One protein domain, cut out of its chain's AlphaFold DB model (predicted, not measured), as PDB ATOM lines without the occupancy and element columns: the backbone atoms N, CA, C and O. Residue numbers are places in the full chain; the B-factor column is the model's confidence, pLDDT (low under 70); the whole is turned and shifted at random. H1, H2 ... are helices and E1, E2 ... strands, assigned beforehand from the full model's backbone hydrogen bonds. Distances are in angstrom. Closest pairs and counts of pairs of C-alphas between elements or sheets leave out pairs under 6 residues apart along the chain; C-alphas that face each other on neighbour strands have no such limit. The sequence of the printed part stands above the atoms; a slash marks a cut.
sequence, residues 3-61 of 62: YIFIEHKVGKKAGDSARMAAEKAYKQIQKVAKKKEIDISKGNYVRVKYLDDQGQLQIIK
ATOM      1  N   TYR A   3      25.137 -42.216 -15.958       67.94
ATOM      2  CA  TYR A   3      23.883 -42.085 -15.233       67.94
ATOM      3  C   TYR A   3      22.803 -42.927 -15.891       67.94
ATOM      4  O   TYR A   3      22.671 -42.969 -17.111       67.94
ATOM      5  N   ILE A   4      22.000 -43.567 -15.051       74.75
ATOM      6  CA  ILE A   4      20.779 -44.240 -15.473       74.75
ATOM      7  C   ILE A   4      19.631 -43.385 -14.965       74.75
ATOM      8  O   ILE A   4      19.495 -43.155 -13.760       74.75
ATOM      9  N   PHE A   5      18.851 -42.856 -15.900       76.75
ATOM     10  CA  PHE A   5      17.687 -42.039 -15.603       76.75
ATOM     11  C   PHE A   5      16.426 -42.880 -15.760       76.75
ATOM     12  O   PHE A   5      16.224 -43.513 -16.795       76.75
ATOM     13  N   ILE A   6      15.608 -42.905 -14.713       76.25
ATOM     14  CA  ILE A   6      14.349 -43.639 -14.681       76.25
ATOM     15  C   ILE A   6      13.226 -42.622 -14.573       76.25
ATOM     16  O   ILE A   6      12.978 -42.031 -13.522       76.25
ATOM     17  N   GLU A   7      12.558 -42.415 -15.697       67.62
ATOM     18  CA  GLU A   7      11.359 -41.602 -15.770       67.62
ATOM     19  C   GLU A   7      10.141 -42.483 -15.493       67.62
ATOM     20  O   GLU A   7       9.931 -43.504 -16.152       67.62
ATOM     21  N   HIS A   8       9.324 -42.090 -14.521       66.56
ATOM     22  CA  HIS A   8       7.990 -42.647 -14.356       66.56
ATOM     23  C   HIS A   8       6.992 -41.585 -14.798       66.56
ATOM     24  O   HIS A   8       6.969 -40.486 -14.246       66.56
ATOM     25  N   LYS A   9       6.176 -41.893 -15.812       58.94
ATOM     26  CA  LYS A   9       5.112 -40.983 -16.241       58.94
ATOM     27  C   LYS A   9       4.099 -40.872 -15.106       58.94
ATOM     28  O   LYS A   9       3.410 -41.842 -14.805       58.94
ATOM     29  N   VAL A  10       4.014 -39.687 -14.500       53.88
ATOM     30  CA  VAL A  10       2.983 -39.281 -13.532       53.88
ATOM     31  C   VAL A  10       1.610 -39.343 -14.204       53.88
ATOM     32  O   VAL A  10       1.089 -38.372 -14.741       53.88
ATOM     33  N   GLY A  11       1.054 -40.546 -14.282       53.00
ATOM     34  CA  GLY A  11      -0.126 -40.814 -15.083       53.00
ATOM     35  C   GLY A  11      -0.607 -42.243 -14.909       53.00
ATOM     36  O   GLY A  11      -0.303 -43.103 -15.725       53.00
ATOM     37  N   LYS A  12      -1.460 -42.426 -13.896       49.78
ATOM     38  CA  LYS A  12      -2.328 -43.584 -13.621       49.78
ATOM     39  C   LYS A  12      -1.694 -44.809 -12.944       49.78
ATOM     40  O   LYS A  12      -0.970 -45.588 -13.545       49.78
ATOM     41  N   LYS A  13      -2.257 -45.055 -11.752       49.72
ATOM     42  CA  LYS A  13      -2.397 -46.329 -11.026       49.72
ATOM     43  C   LYS A  13      -1.148 -46.838 -10.296       49.72
ATOM     44  O   LYS A  13      -0.398 -47.662 -10.791       49.72
ATOM     45  N   ALA A  14      -1.045 -46.358  -9.055       50.12
ATOM     46  CA  ALA A  14      -0.834 -47.138  -7.833       50.12
ATOM     47  C   ALA A  14      -0.117 -48.489  -8.003       50.12
ATOM     48  O   ALA A  14      -0.744 -49.500  -8.312       50.12
ATOM     49  N   GLY A  15       1.180 -48.505  -7.702       50.72
ATOM     50  CA  GLY A  15       1.890 -49.743  -7.390       50.72
ATOM     51  C   GLY A  15       3.402 -49.594  -7.404       50.72
ATOM     52  O   GLY A  15       4.048 -49.912  -6.414       50.72
ATOM     53  N   ASP A  16       3.960 -49.055  -8.489       57.66
ATOM     54  CA  ASP A  16       5.407 -48.952  -8.695       57.66
ATOM     55  C   ASP A  16       5.855 -47.485  -8.736       57.66
ATOM     56  O   ASP A  16       5.795 -46.838  -9.778       57.66
ATOM     57  N   SER A  17       6.312 -46.939  -7.603       74.19
ATOM     58  CA  SER A  17       6.905 -45.597  -7.586       74.19
ATOM     59  C   SER A  17       8.195 -45.566  -8.415       74.19
ATOM     60  O   SER A  17       8.962 -46.535  -8.443       74.19
ATOM     61  N   ALA A  18       8.480 -44.430  -9.058       79.19
ATOM     62  CA  ALA A  18       9.731 -44.198  -9.792       79.19
ATOM     63  C   ALA A  18      10.969 -44.535  -8.944       79.19
ATOM     64  O   ALA A  18      11.950 -45.104  -9.426       79.19
ATOM     65  N   ARG A  19      10.870 -44.249  -7.641       83.00
ATOM     66  CA  ARG A  19      11.852 -44.615  -6.629       83.00
ATOM     67  C   ARG A  19      12.068 -46.126  -6.547       83.00
ATOM     68  O   ARG A  19      13.211 -46.562  -6.595       83.00
ATOM     69  N   MET A  20      11.010 -46.934  -6.449       83.44
ATOM     70  CA  MET A  20      11.154 -48.396  -6.395       83.44
ATOM     71  C   MET A  20      11.759 -48.964  -7.679       83.44
ATOM     72  O   MET A  20      12.580 -49.881  -7.616       83.44
ATOM     73  N   ALA A  21      11.389 -48.424  -8.843       82.88
ATOM     74  CA  ALA A  21      12.011 -48.802 -10.111       82.88
ATOM     75  C   ALA A  21      13.515 -48.472 -10.111       82.88
ATOM     76  O   ALA A  21      14.335 -49.307 -10.502       82.88
ATOM     77  N   ALA A  22      13.885 -47.305  -9.581       84.12
ATOM     78  CA  ALA A  22      15.273 -46.898  -9.412       84.12
ATOM     79  C   ALA A  22      16.057 -47.765  -8.423       84.12
ATOM     80  O   ALA A  22      17.174 -48.184  -8.729       84.12
ATOM     81  N   GLU A  23      15.468 -48.127  -7.286       85.94
ATOM     82  CA  GLU A  23      16.076 -49.045  -6.319       85.94
ATOM     83  C   GLU A  23      16.264 -50.454  -6.910       85.94
ATOM     84  O   GLU A  23      17.320 -51.068  -6.734       85.94
ATOM     85  N   LYS A  24      15.275 -50.967  -7.658       86.88
ATOM     86  CA  LYS A  24      15.373 -52.256  -8.367       86.88
ATOM     87  C   LYS A  24      16.504 -52.234  -9.399       86.88
ATOM     88  O   LYS A  24      17.319 -53.158  -9.419       86.88
ATOM     89  N   ALA A  25      16.584 -51.184 -10.217       85.56
ATOM     90  CA  ALA A  25      17.650 -51.024 -11.203       85.56
ATOM     91  C   ALA A  25      19.028 -50.973 -10.534       85.56
ATOM     92  O   ALA A  25      19.939 -51.702 -10.930       85.56
ATOM     93  N   TYR A  26      19.163 -50.195  -9.460       86.06
ATOM     94  CA  TYR A  26      20.407 -50.093  -8.705       86.06
ATOM     95  C   TYR A  26      20.855 -51.443  -8.116       86.06
ATOM     96  O   TYR A  26      22.007 -51.848  -8.296       86.06
ATOM     97  N   LYS A  27      19.930 -52.212  -7.522       87.44
ATOM     98  CA  LYS A  27      20.203 -53.580  -7.037       87.44
ATOM     99  C   LYS A  27      20.647 -54.526  -8.157       87.44
ATOM    100  O   LYS A  27      21.540 -55.348  -7.947       87.44
ATOM    101  N   GLN A  28      20.050 -54.434  -9.349       88.56
ATOM    102  CA  GLN A  28      20.480 -55.254 -10.485       88.56
ATOM    103  C   GLN A  28      21.891 -54.897 -10.953       88.56
ATOM    104  O   GLN A  28      22.688 -55.800 -11.212       88.56
ATOM    105  N   ILE A  29      22.228 -53.609 -10.998       85.75
ATOM    106  CA  ILE A  29      23.572 -53.150 -11.363       85.75
ATOM    107  C   ILE A  29      24.601 -53.673 -10.361       85.75
ATOM    108  O   ILE A  29      25.606 -54.246 -10.775       85.75
ATOM    109  N   GLN A  30      24.320 -53.583  -9.058       85.06
ATOM    110  CA  GLN A  30      25.172 -54.173  -8.020       85.06
ATOM    111  C   GLN A  30      25.355 -55.683  -8.205       85.06
ATOM    112  O   GLN A  30      26.470 -56.191  -8.088       85.06
ATOM    113  N   LYS A  31      24.285 -56.413  -8.549       89.06
ATOM    114  CA  LYS A  31      24.356 -57.859  -8.804       89.06
ATOM    115  C   LYS A  31      25.240 -58.190 -10.012       89.06
ATOM    116  O   LYS A  31      26.041 -59.121  -9.939       89.06
ATOM    117  N   VAL A  32      25.108 -57.444 -11.110       87.88
ATOM    118  CA  VAL A  32      25.929 -57.628 -12.319       87.88
ATOM    119  C   VAL A  32      27.387 -57.256 -12.055       87.88
ATOM    120  O   VAL A  32      28.276 -58.008 -12.449       87.88
ATOM    121  N   ALA A  33      27.631 -56.148 -11.354       85.81
ATOM    122  CA  ALA A  33      28.968 -55.712 -10.969       85.81
ATOM    123  C   ALA A  33      29.667 -56.759 -10.096       85.81
ATOM    124  O   ALA A  33      30.774 -57.178 -10.422       85.81
ATOM    125  N   LYS A  34      28.970 -57.294  -9.082       86.38
ATOM    126  CA  LYS A  34      29.475 -58.390  -8.245       86.38
ATOM    127  C   LYS A  34      29.808 -59.639  -9.065       86.38
ATOM    128  O   LYS A  34      30.851 -60.238  -8.848       86.38
ATOM    129  N   LYS A  35      28.954 -60.022 -10.024       90.50
ATOM    130  CA  LYS A  35      29.211 -61.170 -10.916       90.50
ATOM    131  C   LYS A  35      30.448 -60.963 -11.801       90.50
ATOM    132  O   LYS A  35      31.088 -61.938 -12.168       90.50
ATOM    133  N   LYS A  36      30.744 -59.719 -12.174       88.06
ATOM    134  CA  LYS A  36      31.908 -59.344 -12.987       88.06
ATOM    135  C   LYS A  36      33.145 -58.999 -12.148       88.06
ATOM    136  O   LYS A  36      34.123 -58.548 -12.725       88.06
ATOM    137  N   GLU A  37      33.080 -59.157 -10.823       86.19
ATOM    138  CA  GLU A  37      34.148 -58.775  -9.885       86.19
ATOM    139  C   GLU A  37      34.554 -57.290  -9.996       86.19
ATOM    140  O   GLU A  37      35.671 -56.896  -9.673       86.19
ATOM    141  N   ILE A  38      33.618 -56.443 -10.433       81.62
ATOM    142  CA  ILE A  38      33.806 -54.996 -10.531       81.62
ATOM    143  C   ILE A  38      33.330 -54.366  -9.223       81.62
ATOM    144  O   ILE A  38      32.143 -54.419  -8.888       81.62
ATOM    145  N   ASP A  39      34.248 -53.726  -8.501       74.56
ATOM    146  CA  ASP A  39      33.916 -52.954  -7.308       74.56
ATOM    147  C   ASP A  39      33.348 -51.579  -7.693       74.56
ATOM    148  O   ASP A  39      34.073 -50.614  -7.937       74.56
ATOM    149  N   ILE A  40      32.017 -51.490  -7.738       74.75
ATOM    150  CA  ILE A  40      31.301 -50.224  -7.941       74.75
ATOM    151  C   ILE A  40      31.018 -49.474  -6.630       74.75
ATOM    152  O   ILE A  40      30.398 -48.416  -6.670       74.75
ATOM    153  N   SER A  41      31.437 -50.003  -5.471       68.81
ATOM    154  CA  SER A  41      31.157 -49.405  -4.155       68.81
ATOM    155  C   SER A  41      32.132 -48.284  -3.784       68.81
ATOM    156  O   SER A  41      31.774 -47.377  -3.037       68.81
ATOM    157  N   LYS A  42      33.350 -48.312  -4.341       62.91
ATOM    158  CA  LYS A  42      34.434 -47.367  -4.011       62.91
ATOM    159  C   LYS A  42      34.497 -46.118  -4.881       62.91
ATOM    160  O   LYS A  42      35.335 -45.252  -4.652       62.91
ATOM    161  N   GLY A  43      33.613 -45.987  -5.861       60.62
ATOM    162  CA  GLY A  43      33.518 -44.776  -6.659       60.62
ATOM    163  C   GLY A  43      32.084 -44.497  -7.041       60.62
ATOM    164  O   GLY A  43      31.274 -45.403  -7.198       60.62
ATOM    165  N   ASN A  44      31.778 -43.216  -7.222       67.56
ATOM    166  CA  ASN A  44      30.509 -42.721  -7.754       67.56
ATOM    167  C   ASN A  44      30.333 -43.097  -9.248       67.56
ATOM    168  O   ASN A  44      29.967 -42.256 -10.067       67.56
ATOM    169  N   TYR A  45      30.663 -44.336  -9.620       70.19
ATOM    170  CA  TYR A  45      30.715 -44.835 -10.990       70.19
ATOM    171  C   TYR A  45      29.325 -44.922 -11.613       70.19
ATOM    172  O   TYR A  45      29.174 -44.640 -12.799       70.19
ATOM    173  N   VAL A  46      28.320 -45.250 -10.798       75.50
ATOM    174  CA  VAL A  46      26.924 -45.381 -11.211       75.50
ATOM    175  C   VAL A  46      26.062 -44.474 -10.344       75.50
ATOM    176  O   VAL A  46      26.081 -44.570  -9.118       75.50
ATOM    177  N   ARG A  47      25.265 -43.615 -10.984       80.06
ATOM    178  CA  ARG A  47      24.208 -42.842 -10.317       80.06
ATOM    179  C   ARG A  47      22.867 -43.165 -10.953       80.06
ATOM    180  O   ARG A  47      22.699 -42.988 -12.159       80.06
ATOM    181  N   VAL A  48      21.914 -43.598 -10.134       83.12
ATOM    182  CA  VAL A  48      20.536 -43.825 -10.579       83.12
ATOM    183  C   VAL A  48      19.692 -42.636 -10.152       83.12
ATOM    184  O   VAL A  48      19.644 -42.294  -8.968       83.12
ATOM    185  N   LYS A  49      19.061 -41.982 -11.124       85.56
ATOM    186  CA  LYS A  49      18.188 -40.830 -10.905       85.56
ATOM    187  C   LYS A  49      16.745 -41.194 -11.229       85.56
ATOM    188  O   LYS A  49      16.516 -41.979 -12.148       85.56
ATOM    189  N   TYR A  50      15.796 -40.601 -10.519       85.19
ATOM    190  CA  TYR A  50      14.365 -40.771 -10.770       85.19
ATOM    191  C   TYR A  50      13.618 -39.447 -10.634       85.19
ATOM    192  O   TYR A  50      14.085 -38.559  -9.927       85.19
ATOM    193  N   LEU A  51      12.481 -39.307 -11.315       83.00
ATOM    194  CA  LEU A  51      11.540 -38.219 -11.034       83.00
ATOM    195  C   LEU A  51      10.594 -38.656  -9.923       83.00
ATOM    196  O   LEU A  51      10.021 -39.739 -10.009       83.00
ATOM    197  N   ASP A  52      10.456 -37.848  -8.879       79.06
ATOM    198  CA  ASP A  52       9.427 -38.082  -7.869       79.06
ATOM    199  C   ASP A  52       8.030 -37.688  -8.372       79.06
ATOM    200  O   ASP A  52       7.851 -37.205  -9.493       79.06
ATOM    201  N   ASP A  53       7.019 -37.906  -7.533       77.00
ATOM    202  CA  ASP A  53       5.617 -37.640  -7.868       77.00
ATOM    203  C   ASP A  53       5.325 -36.144  -8.099       77.00
ATOM    204  O   ASP A  53       4.270 -35.791  -8.628       77.00
ATOM    205  N   GLN A  54       6.258 -35.257  -7.732       77.94
ATOM    206  CA  GLN A  54       6.209 -33.820  -8.004       77.94
ATOM    207  C   GLN A  54       7.019 -33.430  -9.252       77.94
ATOM    208  O   GLN A  54       7.137 -32.245  -9.564       77.94
ATOM    209  N   GLY A  55       7.579 -34.406  -9.970       76.00
ATOM    210  CA  GLY A  55       8.425 -34.182 -11.138       76.00
ATOM    211  C   GLY A  55       9.817 -33.651 -10.794       76.00
ATOM    212  O   GLY A  55      10.509 -33.159 -11.686       76.00
ATOM    213  N   GLN A  56      10.252 -33.730  -9.531       81.69
ATOM    214  CA  GLN A  56      11.592 -33.301  -9.144       81.69
ATOM    215  C   GLN A  56      12.596 -34.431  -9.345       81.69
ATOM    216  O   GLN A  56      12.338 -35.603  -9.065       81.69
ATOM    217  N   LEU A  57      13.782 -34.062  -9.828       84.69
ATOM    218  CA  LEU A  57      14.866 -35.002 -10.066       84.69
ATOM    219  C   LEU A  57      15.534 -35.403  -8.749       84.69
ATOM    220  O   LEU A  57      16.258 -34.618  -8.138       84.69
ATOM    221  N   GLN A  58      15.369 -36.663  -8.374       85.31
ATOM    222  CA  GLN A  58      15.987 -37.282  -7.212       85.31
ATOM    223  C   GLN A  58      17.120 -38.226  -7.628       85.31
ATOM    224  O   GLN A  58      17.153 -38.761  -8.739       85.31
ATOM    225  N   ILE A  59      18.068 -38.451  -6.718       85.31
ATOM    226  CA  ILE A  59      19.182 -39.391  -6.899       85.31
ATOM    227  C   ILE A  59      19.084 -40.456  -5.809       85.31
ATOM    228  O   ILE A  59      18.958 -40.118  -4.632       85.31
ATOM    229  N   ILE A  60      19.179 -41.734  -6.182       81.38
ATOM    230  CA  ILE A  60      19.330 -42.820  -5.211       81.38
ATOM    231  C   ILE A  60      20.705 -42.675  -4.560       81.38
ATOM    232  O   ILE A  60      21.736 -42.819  -5.223       81.38
ATOM    233  N   LYS A  61      20.707 -42.344  -3.268       70.38
ATOM    234  CA  LYS A  61      21.905 -42.368  -2.429       70.38
ATOM    235  C   LYS A  61      22.022 -43.758  -1.809       70.38
ATOM    236  O   LYS A  61      21.017 -44.316  -1.372       70.38
TER     237      LYS A  61
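What this domain is: This is residues 3 to 61 of the 62 residues of an uncharacterized protein of Flammeovirga sp. SJP92 (UniProt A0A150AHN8). One helix, H1, packs lengthwise on one face of a small three-stranded sheet, making two layers; loops at both ends extend this into a rod. The 59 printed residues hold E1, H1, E2 and E3 in that order; the sheet, E1 E2 E3, is mixed, as is the class, helices and strands. It is only just loose, close to compact: radius of gyration of the C-alphas 12.8 A, spans 40 by 19 by 13 A.

How they stand to each other: E1, residues 3 to 6, and E2, residues 46 to 51, are parallel neighbours; N 6 and O 49 are 2.9 A apart. H1, residues 18 to 35, completes a strand-helix-strand unit, a helix between parallel strands, with a right-handed crossover. H1 runs along the strands, its height over the sheet 9.2 A; its closest C-alpha pair with E2 is Ala 18 and Tyr 50, 5.8 A. Every O i to N i+4 pair in H1 is within hydrogen-bond range. E2 and E3, residues 57 to 59, form an antiparallel hairpin; N 58 and O 50 are 2.8 A apart.

Where its parts are: E1 begins at C-alpha 3 (23.883, -42.085, -15.233). H1 is 25.9 A long, E2 17.0 A. E3 ends at C-alpha 59 (19.182, -39.391, -6.899).

The domain as a whole: The printed part has no cut. E1 to H1 is a long link. Residue 3, residues 7 to 16 and residues 41 to 44 have pLDDT under 70.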